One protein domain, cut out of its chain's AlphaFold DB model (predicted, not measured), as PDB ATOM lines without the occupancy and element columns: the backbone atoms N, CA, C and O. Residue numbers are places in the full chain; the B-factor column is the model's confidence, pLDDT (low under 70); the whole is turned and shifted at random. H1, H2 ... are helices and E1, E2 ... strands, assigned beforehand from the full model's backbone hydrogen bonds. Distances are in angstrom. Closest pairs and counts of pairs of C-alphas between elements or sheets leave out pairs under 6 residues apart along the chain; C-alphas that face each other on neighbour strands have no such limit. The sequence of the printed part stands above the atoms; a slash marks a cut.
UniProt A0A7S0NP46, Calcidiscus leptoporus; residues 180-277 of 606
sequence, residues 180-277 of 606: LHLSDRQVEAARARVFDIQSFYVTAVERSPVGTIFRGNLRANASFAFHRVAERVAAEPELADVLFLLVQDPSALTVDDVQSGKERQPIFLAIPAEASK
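What this domain is: This is residues 180 to 277 of the 606 residues of a protein of Calcidiscus leptoporus (UniProt A0A7S0NP46). A strongly twisted sheet of four strands is covered on one face by two helices, H1 and H2, that meet at a steep angle. From the end of the sheet where E3 stops and E4 starts, the chain reaches out as a narrow loop, and its tip, residues 255 to 261 with the small helix H3, sticks out; short H4 sits at the sheet's other end. The printed part has 98 residues, with four named helices and four named strands in the order H1 E1 E2 H2 E3 H3 E4 H4; the sheet runs E1 E2 E4 E3, antiparallel throughout, and the class is mixed, helices and strands. The whole is compact by its radius of gyration of the C-alphas, 13.7 A, but elongated in outline, spanning 44 by 29 by 22 A.

Where its parts are: The sheet holds E1, residues 200 to 208, 19.5 A long, which bends by 77 degrees at residue 203; E2, residues 211 to 218, 19.6 A; E4, residues 266 to 272, 19.9 A; and E3, residues 242 to 248, 19.1 A. H1 is residues 184 to 194, 14.7 A, beginning at C-alpha 184 (-0.371, 16.900, -164.180). H2 is residues 222 to 235, 20.1 A. H3 is residues 255 to 259, 6.2 A. H4 is residues 273 to 276, 4.9 A, ending at C-alpha 276 (-16.260, 9.815, -155.837).

How they stand to each other: E1 and E2 form a hairpin, with N 206 and O 213 within hydrogen-bond range at 2.9 A. E2 and E4 are antiparallel at 151 degrees, with N 214 and O 268 at 2.8 A. E4 and edge strand E3 are antiparallel at 153 degrees, with N 245 and O 269 at 2.8 A. H1 and H2 on one face make two layers, helices and sheet. H1 has a height of 8.6 A over the sheet. H2 touches H1 with residues 229 to 233 alone, at a steep tilt of 63 degrees, opposite ways; the closest C-alphas, of Val 194 and Arg 232, are 5.4 A apart. E2, H2 and E3 are a split strand-helix-strand unit, two strands running the same way with E4 between them, and its crossover is right-handed. H4 only grazes the sheet. H3 is not on the sheet and is apart from H1, H2 and H4. Every O i to N i+4 pair is within hydrogen-bond range in H1, H2 and H3; H4 is too short for one.

The domain as a whole: The two C-alphas farthest apart, of Pro 237 and Gln 259, are 44.5 A apart. The printed part has no cut, and no link is long. The mean pLDDT of the printed part is 86.4; residues 250, 252 to 253 and 261 to 263 are under 70.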
ATOM      1  N   LEU A 180      -8.793   7.596-162.660       79.44
ATOM      2  CA  LEU A 180      -8.711   7.821-161.212       79.44
ATOM      3  C   LEU A 180      -7.570   8.767-160.818       79.44
ATOM      4  O   LEU A 180      -7.486   9.161-159.653       79.44
ATOM      5  N   HIS A 181      -6.691   9.136-161.751       85.69
ATOM      6  CA  HIS A 181      -5.560  10.025-161.488       85.69
ATOM      7  C   HIS A 181      -5.888  11.477-161.810       85.69
ATOM      8  O   HIS A 181      -6.637  11.787-162.732       85.69
ATOM      9  N   LEU A 182      -5.285  12.380-161.043       87.25
ATOM     10  CA  LEU A 182      -5.301  13.805-161.349       87.25
ATOM     11  C   LEU A 182      -4.433  14.089-162.577       87.25
ATOM     12  O   LEU A 182      -3.385  13.464-162.771       87.25
ATOM     13  N   SER A 183      -4.834  15.095-163.353       89.75
ATOM     14  CA  SER A 183      -3.992  15.640-164.418       89.75
ATOM     15  C   SER A 183      -2.719  16.275-163.849       89.75
ATOM     16  O   SER A 183      -2.705  16.770-162.719       89.75
ATOM     17  N   ASP A 184      -1.647  16.329-164.641       90.12
ATOM     18  CA  ASP A 184      -0.371  16.900-164.180       90.12
ATOM     19  C   ASP A 184      -0.505  18.372-163.750       90.12
ATOM     20  O   ASP A 184       0.117  18.788-162.774       90.12
ATOM     21  N   ARG A 185      -1.406  19.130-164.395       89.88
ATOM     22  CA  ARG A 185      -1.751  20.506-163.994       89.88
ATOM     23  C   ARG A 185      -2.358  20.563-162.592       89.88
ATOM     24  O   ARG A 185      -1.926  21.363-161.771       89.88
ATOM     25  N   GLN A 186      -3.313  19.681-162.294       91.44
ATOM     26  CA  GLN A 186      -3.938  19.596-160.969       91.44
ATOM     27  C   GLN A 186      -2.934  19.163-159.891       91.44
ATOM     28  O   GLN A 186      -2.974  19.666-158.769       91.44
ATOM     29  N   VAL A 187      -2.003  18.260-160.215       92.06
ATOM     30  CA  VAL A 187      -0.935  17.850-159.286       92.06
ATOM     31  C   VAL A 187      -0.009  19.021-158.952       92.06
ATOM     32  O   VAL A 187       0.346  19.210-157.784       92.06
ATOM     33  N   GLU A 188       0.370  19.816-159.952       91.94
ATOM     34  CA  GLU A 188       1.200  21.005-159.760       91.94
ATOM     35  C   GLU A 188       0.466  22.084-158.952       91.94
ATOM     36  O   GLU A 188       1.017  22.588-157.968       91.94
ATOM     37  N   ALA A 189      -0.802  22.358-159.271       91.69
ATOM     38  CA  ALA A 189      -1.651  23.282-158.519       91.69
ATOM     39  C   ALA A 189      -1.787  22.867-157.044       91.69
ATOM     40  O   ALA A 189      -1.603  23.687-156.140       91.69
ATOM     41  N   ALA A 190      -2.018  21.576-156.779       91.75
ATOM     42  CA  ALA A 190      -2.108  21.049-155.421       91.75
ATOM     43  C   ALA A 190      -0.795  21.233-154.639       91.75
ATOM     44  O   ALA A 190      -0.814  21.671-153.486       91.75
ATOM     45  N   ARG A 191       0.359  20.949-155.259       91.56
ATOM     46  CA  ARG A 191       1.678  21.129-154.624       91.56
ATOM     47  C   ARG A 191       2.018  22.593-154.356       91.56
ATOM     48  O   ARG A 191       2.615  22.879-153.324       91.56
ATOM     49  N   ALA A 192       1.692  23.488-155.285       89.94
ATOM     50  CA  ALA A 192       2.107  24.884-155.217       89.94
ATOM     51  C   ALA A 192       1.183  25.749-154.345       89.94
ATOM     52  O   ALA A 192       1.663  26.672-153.688       89.94
ATOM     53  N   ARG A 193      -0.131  25.479-154.357       90.62
ATOM     54  CA  ARG A 193      -1.143  26.386-153.784       90.62
ATOM     55  C   ARG A 193      -1.937  25.798-152.620       90.62
ATOM     56  O   ARG A 193      -2.378  26.553-151.758       90.62
ATOM     57  N   VAL A 194      -2.097  24.473-152.547       91.69
ATOM     58  CA  VAL A 194      -2.904  23.821-151.497       91.69
ATOM     59  C   VAL A 194      -2.049  23.370-150.315       91.69
ATOM     60  O   VAL A 194      -2.317  23.748-149.167       91.69
ATOM     61  N   PHE A 195      -1.022  22.563-150.584       92.50
ATOM     62  CA  PHE A 195      -0.144  22.033-149.546       92.50
ATOM     63  C   PHE A 195       0.875  23.077-149.098       92.50
ATOM     64  O   PHE A 195       1.523  23.726-149.912       92.50
ATOM     65  N   ASP A 196       1.044  23.232-147.784       87.38
ATOM     66  CA  ASP A 196       1.999  24.183-147.230       87.38
ATOM     67  C   ASP A 196       2.728  23.655-145.997       87.38
ATOM     68  O   ASP A 196       2.330  22.692-145.344       87.38
ATOM     69  N   ILE A 197       3.808  24.349-145.639       85.69
ATOM     70  CA  ILE A 197       4.692  23.945-144.544       85.69
ATOM     71  C   ILE A 197       4.012  23.961-143.166       85.69
ATOM     72  O   ILE A 197       4.505  23.334-142.232       85.69
ATOM     73  N   GLN A 198       2.891  24.675-143.030       85.38
ATOM     74  CA  GLN A 198       2.141  24.784-141.780       85.38
ATOM     75  C   GLN A 198       1.057  23.706-141.624       85.38
ATOM     76  O   GLN A 198       0.569  23.524-140.512       85.38
ATOM     77  N   SER A 199       0.667  23.000-142.692       86.88
ATOM     78  CA  SER A 199      -0.318  21.909-142.640       86.88
ATOM     79  C   SER A 199       0.328  20.558-142.940       86.88
ATOM     80  O   SER A 199       0.544  19.746-142.036       86.88
ATOM     81  N   PHE A 200       0.667  20.330-144.203       91.56
ATOM     82  CA  PHE A 200       1.205  19.088-144.725       91.56
ATOM     83  C   PHE A 200       2.235  19.394-145.805       91.56
ATOM     84  O   PHE A 200       1.930  20.015-146.822       91.56
ATOM     85  N   TYR A 201       3.465  18.938-145.579       90.44
ATOM     86  CA  TYR A 201       4.571  19.153-146.502       90.44
ATOM     87  C   TYR A 201       4.760  17.929-147.398       90.44
ATOM     88  O   TYR A 201       5.198  16.884-146.915       90.44
ATOM     89  N   VAL A 202       4.453  18.068-148.689       91.88
ATOM     90  CA  VAL A 202       4.567  16.992-149.686       91.88
ATOM     91  C   VAL A 202       6.036  16.711-150.010       91.88
ATOM     92  O   VAL A 202       6.789  17.613-150.362       91.88
ATOM     93  N   THR A 203       6.438  15.446-149.922       90.06
ATOM     94  CA  THR A 203       7.780  14.954-150.271       90.06
ATOM     95  C   THR A 203       7.790  14.196-151.593       90.06
ATOM     96  O   THR A 203       8.746  14.311-152.355       90.06
ATOM     97  N   ALA A 204       6.729  13.447-151.887       90.44
ATOM     98  CA  ALA A 204       6.600  12.664-153.109       90.44
ATOM     99  C   ALA A 204       5.137  12.596-153.560       90.44
ATOM    100  O   ALA A 204       4.215  12.737-152.757       90.44
ATOM    101  N   VAL A 205       4.926  12.395-154.861       91.56
ATOM    102  CA  VAL A 205       3.603  12.094-155.422       91.56
ATOM    103  C   VAL A 205       3.705  10.796-156.196       91.56
ATOM    104  O   VAL A 205       4.604  10.642-157.018       91.56
ATOM    105  N   GLU A 206       2.788   9.884-155.913       89.50
ATOM    106  CA  GLU A 206       2.724   8.556-156.507       89.50
ATOM    107  C   GLU A 206       1.357   8.357-157.158       89.50
ATOM    108  O   GLU A 206       0.321   8.728-156.602       89.50
ATOM    109  N   ARG A 207       1.342   7.754-158.346       87.25
ATOM    110  CA  ARG A 207       0.107   7.336-159.010       87.25
ATOM    111  C   ARG A 207      -0.223   5.919-158.544       87.25
ATOM    112  O   ARG A 207       0.530   4.990-158.817       87.25
ATOM    113  N   SER A 208      -1.319   5.762-157.808       82.81
ATOM    114  CA  SER A 208      -1.775   4.484-157.245       82.81
ATOM    115  C   SER A 208      -3.050   4.016-157.948       82.81
ATOM    116  O   SER A 208      -3.819   4.861-158.401       82.81
ATOM    117  N   PRO A 209      -3.358   2.708-158.008       80.06
ATOM    118  CA  PRO A 209      -4.623   2.217-158.568       80.06
ATOM    119  C   PRO A 209      -5.885   2.825-157.936       80.06
ATOM    120  O   PRO A 209      -6.962   2.758-158.516       80.06
ATOM    121  N   VAL A 210      -5.760   3.398-156.735       79.81
ATOM    122  CA  VAL A 210      -6.866   3.989-155.967       79.81
ATOM    123  C   VAL A 210      -6.976   5.511-156.175       79.81
ATOM    124  O   VAL A 210      -7.979   6.103-155.794       79.81
ATOM    125  N   GLY A 211      -5.966   6.153-156.773       86.88
ATOM    126  CA  GLY A 211      -5.917   7.599-157.007       86.88
ATOM    127  C   GLY A 211      -4.500   8.173-156.941       86.88
ATOM    128  O   GLY A 211      -3.508   7.442-156.897       86.88
ATOM    129  N   THR A 212      -4.384   9.499-156.921       91.50
ATOM    130  CA  THR A 212      -3.087  10.180-156.795       91.50
ATOM    131  C   THR A 212      -2.735  10.370-155.320       91.50
ATOM    132  O   THR A 212      -3.451  11.047-154.586       91.50
ATOM    133  N   ILE A 213      -1.626   9.782-154.871       91.94
ATOM    134  CA  ILE A 213      -1.162   9.842-153.483       91.94
ATOM    135  C   ILE A 213      -0.116  10.944-153.333       91.94
ATOM    136  O   ILE A 213       0.911  10.938-154.005       91.94
ATOM    137  N   PHE A 214      -0.338  11.844-152.383       93.12
ATOM    138  CA  PHE A 214       0.615  12.841-151.917       93.12
ATOM    139  C   PHE A 214       1.227  12.350-150.603       93.12
ATOM    140  O   PHE A 214       0.599  12.400-149.539       93.12
ATOM    141  N   ARG A 215       2.467  11.862-150.679       91.19
ATOM    142  CA  ARG A 215       3.265  11.496-149.507       91.19
ATOM    143  C   ARG A 215       3.937  12.731-148.944       91.19
ATOM    144  O   ARG A 215       4.350  13.618-149.689       91.19
ATOM    145  N   GLY A 216       4.065  12.784-147.629       89.06
ATOM    146  CA  GLY A 216       4.591  13.959-146.967       89.06
ATOM    147  C   GLY A 216       4.602  13.833-145.457       89.06
ATOM    148  O   GLY A 216       4.245  12.804-144.895       89.06
ATOM    149  N   ASN A 217       5.017  14.914-144.810       89.06
ATOM    150  CA  ASN A 217       5.037  15.016-143.361       89.06
ATOM    151  C   ASN A 217       3.908  15.929-142.893       89.06
ATOM    152  O   ASN A 217       3.849  17.103-143.270       89.06
ATOM    153  N   LEU A 218       3.056  15.400-142.019       89.12
ATOM    154  CA  LEU A 218       2.057  16.182-141.305       89.12
ATOM    155  C   LEU A 218       2.763  17.098-140.291       89.12
ATOM    156  O   LEU A 218       3.547  16.632-139.465       89.12
ATOM    157  N   ARG A 219       2.527  18.410-140.379       86.56
ATOM    158  CA  ARG A 219       3.196  19.430-139.545       86.56
ATOM    159  C   ARG A 219       2.292  20.020-138.463       86.56
ATOM    160  O   ARG A 219       2.791  20.669-137.550       86.56
ATOM    161  N   ALA A 220       0.990  19.767-138.548       87.25
ATOM    162  CA  ALA A 220      -0.014  20.206-137.586       87.25
ATOM    163  C   ALA A 220      -0.880  19.032-137.105       87.25
ATOM    164  O   ALA A 220      -0.677  17.885-137.495       87.25
ATOM    165  N   ASN A 221      -1.871  19.314-136.255       89.31
ATOM    166  CA  ASN A 221      -2.916  18.339-135.946       89.31
ATOM    167  C   ASN A 221      -3.635  17.923-137.247       89.31
ATOM    168  O   ASN A 221      -3.912  18.782-138.085       89.31
ATOM    169  N   ALA A 222      -3.944  16.633-137.400       89.31
ATOM    170  CA  ALA A 222      -4.599  16.075-138.585       89.31
ATOM    171  C   ALA A 222      -5.873  16.842-138.974       89.31
ATOM    172  O   ALA A 222      -6.012  17.247-140.124       89.31
ATOM    173  N   SER A 223      -6.728  17.144-137.995       89.50
ATOM    174  CA  SER A 223      -7.977  17.886-138.209       89.50
ATOM    175  C   SER A 223      -7.730  19.291-138.759       89.50
ATOM    176  O   SER A 223      -8.362  19.713-139.726       89.50
ATOM    177  N   PHE A 224      -6.760  20.011-138.188       91.19
ATOM    178  CA  PHE A 224      -6.379  21.343-138.649       91.19
ATOM    179  C   PHE A 224      -5.783  21.301-140.059       91.19
ATOM    180  O   PHE A 224      -6.141  22.117-140.905       91.19
ATOM    181  N   ALA A 225      -4.895  20.339-140.326       91.56
ATOM    182  CA  ALA A 225      -4.292  20.174-141.642       91.56
ATOM    183  C   ALA A 225      -5.348  19.846-142.707       91.56
ATOM    184  O   ALA A 225      -5.335  20.453-143.774       91.56
ATOM    185  N   PHE A 226      -6.290  18.951-142.398       93.19
ATOM    186  CA  PHE A 226      -7.390  18.596-143.290       93.19
ATOM    187  C   PHE A 226      -8.295  19.795-143.590       93.19
ATOM    188  O   PHE A 226      -8.551  20.084-144.757       93.19
ATOM    189  N   HIS A 227      -8.725  20.541-142.566       92.25
ATOM    190  CA  HIS A 227      -9.560  21.730-142.758       92.25
ATOM    191  C   HIS A 227      -8.872  22.804-143.601       92.25
ATOM    192  O   HIS A 227      -9.491  23.360-144.503       92.25
ATOM    193  N   ARG A 228      -7.584  23.053-143.353       92.06
ATOM    194  CA  ARG A 228      -6.800  24.038-144.102       92.06
ATOM    195  C   ARG A 228      -6.581  23.633-145.560       92.06
ATOM    196  O   ARG A 228      -6.636  24.484-146.443       92.06
ATOM    197  N   VAL A 229      -6.346  22.347-145.823       91.88
ATOM    198  CA  VAL A 229      -6.272  21.811-147.190       91.88
ATOM    199  C   VAL A 229      -7.628  21.946-147.881       91.88
ATOM    200  O   VAL A 229      -7.686  22.473-148.985       91.88
ATOM    201  N   ALA A 230      -8.722  21.559-147.220       91.38
ATOM    202  CA  ALA A 230     -10.069  21.667-147.776       91.38
ATOM    203  C   ALA A 230     -10.465  23.120-148.104       91.38
ATOM    204  O   ALA A 230     -11.048  23.371-149.155       91.38
ATOM    205  N   GLU A 231     -10.115  24.080-147.242       92.50
ATOM    206  CA  GLU A 231     -10.353  25.512-147.469       92.50
ATOM    207  C   GLU A 231      -9.618  26.022-148.715       92.50
ATOM    208  O   GLU A 231     -10.198  26.727-149.538       92.50
ATOM    209  N   ARG A 232      -8.357  25.621-148.902       92.19
ATOM    210  CA  ARG A 232      -7.568  26.026-150.072       92.19
ATOM    211  C   ARG A 232      -7.997  25.351-151.358       92.19
ATOM    212  O   ARG A 232      -8.006  26.000-152.394       92.19
ATOM    213  N   VAL A 233      -8.383  24.079-151.296       92.19
ATOM    214  CA  VAL A 233      -8.978  23.385-152.446       92.19
ATOM    215  C   VAL A 233     -10.246  24.110-152.893       92.19
ATOM    216  O   VAL A 233     -10.435  24.312-154.084       92.19
ATOM    217  N   ALA A 234     -11.075  24.577-151.954       90.31
ATOM    218  CA  ALA A 234     -12.274  25.349-152.281       90.31
ATOM    219  C   ALA A 234     -11.972  26.734-152.888       90.31
ATOM    220  O   ALA A 234     -12.813  27.273-153.608       90.31
ATOM    221  N   ALA A 235     -10.801  27.313-152.609       92.31
ATOM    222  CA  ALA A 235     -10.362  28.585-153.181       92.31
ATOM    223  C   ALA A 235      -9.739  28.445-154.585       92.31
ATOM    224  O   ALA A 235      -9.665  29.431-155.317       92.31
ATOM    225  N   GLU A 236      -9.303  27.242-154.971       92.50
ATOM    226  CA  GLU A 236      -8.636  26.983-156.249       92.50
ATOM    227  C   GLU A 236      -9.607  26.363-157.274       92.50
ATOM    228  O   GLU A 236      -9.992  25.199-157.142       92.50
ATOM    229  N   PRO A 237      -9.974  27.082-158.352       89.81
ATOM    230  CA  PRO A 237     -10.944  26.588-159.331       89.81
ATOM    231  C   PRO A 237     -10.436  25.376-160.126       89.81
ATOM    232  O   PRO A 237     -11.237  24.563-160.576       89.81
ATOM    233  N   GLU A 238      -9.115  25.223-160.269       89.56
ATOM    234  CA  GLU A 238      -8.489  24.080-160.953       89.56
ATOM    235  C   GLU A 238      -8.674  22.749-160.203       89.56
ATOM    236  O   GLU A 238      -8.502  21.687-160.794       89.56
ATOM    237  N   LEU A 239      -9.021  22.798-158.912       89.31
ATOM    238  CA  LEU A 239      -9.221  21.627-158.051       89.31
ATOM    239  C   LEU A 239     -10.684  21.455-157.620       89.31
ATOM    240  O   LEU A 239     -10.977  20.628-156.756       89.31
ATOM    241  N   ALA A 240     -11.610  22.210-158.217       87.12
ATOM    242  CA  ALA A 240     -13.029  22.174-157.862       87.12
ATOM    243  C   ALA A 240     -13.674  20.789-158.074       87.12
ATOM    244  O   ALA A 240     -14.648  20.439-157.407       87.12
ATOM    245  N   ASP A 241     -13.127  19.994-158.990       88.81
ATOM    246  CA  ASP A 241     -13.545  18.636-159.327       88.81
ATOM    247  C   ASP A 241     -12.669  17.557-158.669       88.81
ATOM    248  O   ASP A 241     -12.700  16.405-159.096       88.81
ATOM    249  N   VAL A 242     -11.911  17.886-157.621       90.06
ATOM    250  CA  VAL A 242     -11.023  16.946-156.924       90.06
ATOM    251  C   VAL A 242     -11.437  16.788-155.463       90.06
ATOM    252  O   VAL A 242     -11.614  17.757-154.729       90.06
ATOM    253  N   LEU A 243     -11.536  15.538-155.006       90.50
ATOM    254  CA  LEU A 243     -11.740  15.200-153.603       90.50
ATOM    255  C   LEU A 243     -10.424  14.733-152.975       90.50
ATOM    256  O   LEU A 243      -9.847  13.732-153.396       90.50
ATOM    257  N   PHE A 244      -9.990  15.434-151.930       92.44
ATOM    258  CA  PHE A 244      -8.846  15.048-151.108       92.44
ATOM    259  C   PHE A 244      -9.310  14.304-149.852       92.44
ATOM    260  O   PHE A 244     -10.182  14.774-149.121       92.44
ATOM    261  N   LEU A 245      -8.694  13.154-149.592       92.56
ATOM    262  CA  LEU A 245      -8.924  12.294-148.437       92.56
ATOM    263  C   LEU A 245      -7.618  12.185-147.642       92.56
ATOM    264  O   LEU A 245      -6.582  11.819-148.191       92.56
ATOM    265  N   LEU A 246      -7.657  12.483-146.350       93.00
ATOM    266  CA  LEU A 246      -6.562  12.254-145.417       93.00
ATOM    267  C   LEU A 246      -6.716  10.856-144.812       93.00
ATOM    268  O   LEU A 246      -7.601  10.618-143.990       93.00
ATOM    269  N   VAL A 247      -5.850   9.930-145.224       90.25
ATOM    270  CA  VAL A 247      -5.927   8.509-144.857       90.25
ATOM    271  C   VAL A 247      -4.572   8.045-144.323       90.25
ATOM    272  O   VAL A 247      -3.526   8.596-144.662       90.25
ATOM    273  N   GLN A 248      -4.570   7.033-143.462       86.62
ATOM    274  CA  GLN A 248      -3.332   6.360-143.068       86.62
ATOM    275  C   GLN A 248      -2.766   5.550-144.240       86.62
ATOM    276  O   GLN A 248      -3.526   4.875-144.934       86.62
ATOM    277  N   ASP A 249      -1.445   5.586-144.435       82.50
ATOM    278  CA  ASP A 249      -0.782   4.851-145.515       82.50
ATOM    279  C   ASP A 249      -1.210   3.367-145.524       82.50
ATOM    280  O   ASP A 249      -1.031   2.672-144.517       82.50
ATOM    281  N   PRO A 250      -1.805   2.870-146.627       68.06
ATOM    282  CA  PRO A 250      -2.238   1.481-146.730       68.06
ATOM    283  C   PRO A 250      -1.069   0.497-146.863       68.06
ATOM    284  O   PRO A 250      -1.288  -0.710-146.757       68.06
ATOM    285  N   SER A 251       0.156   0.983-147.097       71.25
ATOM    286  CA  SER A 251       1.349   0.146-147.233       71.25
ATOM    287  C   SER A 251       1.542  -0.732-145.988       71.25
ATOM    288  O   SER A 251       1.483  -0.261-144.849       71.25
ATOM    289  N   ALA A 252       1.747  -2.035-146.198       64.06
ATOM    290  CA  ALA A 252       1.955  -2.973-145.103       64.06
ATOM    291  C   ALA A 252       3.244  -2.612-144.348       64.06
ATOM    292  O   ALA A 252       4.312  -2.522-144.950       64.06
ATOM    293  N   LEU A 253       3.138  -2.422-143.029       69.12
ATOM    294  CA  LEU A 253       4.310  -2.309-142.166       69.12
ATOM    295  C   LEU A 253       5.018  -3.665-142.163       69.12
ATOM    296  O   LEU A 253       4.383  -4.693-141.913       69.12
ATOM    297  N   THR A 254       6.316  -3.674-142.446       72.81
ATOM    298  CA  THR A 254       7.124  -4.887-142.304       72.81
ATOM    299  C   THR A 254       7.335  -5.215-140.824       72.81
ATOM    300  O   THR A 254       7.158  -4.364-139.951       72.81
ATOM    301  N   VAL A 255       7.724  -6.454-140.512       73.31
ATOM    302  CA  VAL A 255       8.034  -6.856-139.126       73.31
ATOM    303  C   VAL A 255       9.133  -5.964-138.529       73.31
ATOM    304  O   VAL A 255       9.046  -5.592-137.361       73.31
ATOM    305  N   ASP A 256      10.099  -5.548-139.349       74.69
ATOM    306  CA  ASP A 256      11.177  -4.638-138.955       74.69
ATOM    307  C   ASP A 256      10.661  -3.206-138.701       74.69
ATOM    308  O   ASP A 256      11.084  -2.545-137.749       74.69
ATOM    309  N   ASP A 257       9.690  -2.728-139.491       74.62
ATOM    310  CA  ASP A 257       9.021  -1.440-139.250       74.62
ATOM    311  C   ASP A 257       8.241  -1.458-137.921       74.62
ATOM    312  O   ASP A 257       8.307  -0.509-137.141       74.62
ATOM    313  N   VAL A 258       7.546  -2.559-137.617       72.19
ATOM    314  CA  VAL A 258       6.810  -2.708-136.349       72.19
ATOM    315  C   VAL A 258       7.773  -2.778-135.159       72.19
ATOM    316  O   VAL A 258       7.547  -2.115-134.149       72.19
ATOM    317  N   GLN A 259       8.875  -3.530-135.272       74.25
ATOM    318  CA  GLN A 259       9.894  -3.639-134.217       74.25
ATOM    319  C   GLN A 259      10.646  -2.328-133.972       74.25
ATOM    320  O   GLN A 259      11.037  -2.047-132.840       74.25
ATOM    321  N   SER A 260      10.824  -1.509-135.009       72.06
ATOM    322  CA  SER A 260      11.402  -0.166-134.886       72.06
ATOM    323  C   SER A 260      10.410   0.883-134.368       72.06
ATOM    324  O   SER A 260      10.796   2.035-134.167       72.06
ATOM    325  N   GLY A 261       9.153   0.502-134.115       66.81
ATOM    326  CA  GLY A 261       8.106   1.407-133.641       66.81
ATOM    327  C   GLY A 261       7.657   2.419-134.697       66.81
ATOM    328  O   GLY A 261       7.150   3.485-134.353       66.81
ATOM    329  N   LYS A 262       7.871   2.126-135.983       69.25
ATOM    330  CA  LYS A 262       7.481   3.005-137.083       69.25
ATOM    331  C   LYS A 262       5.970   2.935-137.281       69.25
ATOM    332  O   LYS A 262       5.415   1.909-137.667       69.25
ATOM    333  N   GLU A 263       5.302   4.049-137.019       68.06
ATOM    334  CA  GLU A 263       3.865   4.186-137.238       68.06
ATOM    335  C   GLU A 263       3.543   4.466-138.712       68.06
ATOM    336  O   GLU A 263       4.358   5.016-139.464       68.06
ATOM    337  N   ARG A 264       2.324   4.103-139.134       75.75
ATOM    338  CA  ARG A 264       1.815   4.445-140.468       75.75
ATOM    339  C   ARG A 264       1.695   5.957-140.586       75.75
ATOM    340  O   ARG A 264       0.998   6.596-139.798       75.75
ATOM    341  N   GLN A 265       2.354   6.522-141.588       83.25
ATOM    342  CA  GLN A 265       2.310   7.958-141.812       83.25
ATOM    343  C   GLN A 265       0.993   8.352-142.497       83.25
ATOM    344  O   GLN A 265       0.483   7.608-143.338       83.25
ATOM    345  N   PRO A 266       0.413   9.507-142.140       89.06
ATOM    346  CA  PRO A 266      -0.757  10.029-142.827       89.06
ATOM    347  C   PRO A 266      -0.376  10.513-144.231       89.06
ATOM    348  O   PRO A 266       0.653  11.163-144.420       89.06
ATOM    349  N   ILE A 267      -1.229  10.217-145.207       91.69
ATOM    350  CA  ILE A 267      -1.074  10.613-146.607       91.69
ATOM    351  C   ILE A 267      -2.348  11.296-147.103       91.69
ATOM    352  O   ILE A 267      -3.444  11.023-146.611       91.69
ATOM    353  N   PHE A 268      -2.209  12.159-148.107       93.31
ATOM    354  CA  PHE A 268      -3.360  12.690-148.831       93.31
ATOM    355  C   PHE A 268      -3.587  11.879-150.105       93.31
ATOM    356  O   PHE A 268      -2.714  11.803-150.965       93.31
ATOM    357  N   LEU A 269      -4.761  11.278-150.229       91.50
ATOM    358  CA  LEU A 269      -5.242  10.609-151.429       91.50
ATOM    359  C   LEU A 269      -6.188  11.558-152.165       91.50
ATOM    360  O   LEU A 269      -7.195  11.979-151.605       91.50
ATOM    361  N   ALA A 270      -5.878  11.884-153.414       92.00
ATOM    362  CA  ALA A 270      -6.730  12.693-154.269       92.00
ATOM    363  C   ALA A 270      -7.404  11.816-155.326       92.00
ATOM    364  O   ALA A 270      -6.737  11.035-156.012       92.00
ATOM    365  N   ILE A 271      -8.721  11.963-155.447       91.19
ATOM    366  CA  ILE A 271      -9.544  11.277-156.444       91.19
ATOM    367  C   ILE A 271     -10.433  12.286-157.180       91.19
ATOM    368  O   ILE A 271     -10.921  13.234-156.556       91.19
ATOM    369  N   PRO A 272     -10.694  12.096-158.483       88.94
ATOM    370  CA  PRO A 272     -11.657  12.914-159.210       88.94
ATOM    371  C   PRO A 272     -13.051  12.837-158.574       88.94
ATOM    372  O   PRO A 272     -13.521  11.767-158.174       88.94
ATOM    373  N   ALA A 273     -13.753  13.965-158.510       85.12
ATOM    374  CA  ALA A 273     -15.074  14.077-157.901       85.12
ATOM    375  C   ALA A 273     -16.101  13.180-158.602       85.12
ATOM    376  O   ALA A 273     -16.975  12.627-157.934       85.12
ATOM    377  N   GLU A 274     -15.972  12.965-159.913       83.25
ATOM    378  CA  GLU A 274     -16.832  12.035-160.653       83.25
ATOM    379  C   GLU A 274     -16.654  10.593-160.168       83.25
ATOM    380  O   GLU A 274     -17.638   9.903-159.906       83.25
ATOM    381  N   ALA A 275     -15.409  10.167-159.935       80.44
ATOM    382  CA  ALA A 275     -15.100   8.850-159.386       80.44
ATOM    383  C   ALA A 275     -15.551   8.699-157.921       80.44
ATOM    384  O   ALA A 275     -15.767   7.583-157.448       80.44
ATOM    385  N   SER A 276     -15.731   9.813-157.204       79.50
ATOM    386  CA  SER A 276     -16.260   9.815-155.837       79.50
ATOM    387  C   SER A 276     -17.783   9.632-155.761       79.50
ATOM    388  O   SER A 276     -18.307   9.300-154.693       79.50
ATOM    389  N   LYS A 277     -18.517   9.846-156.866       81.94
ATOM    390  CA  LYS A 277     -19.977   9.697-156.893       81.94
ATOM    391  C   LYS A 277     -20.357   8.223-156.788       81.94
ATOM    392  O   LYS A 277     -19.858   7.373-157.515       81.94
TER     393      LYS A 277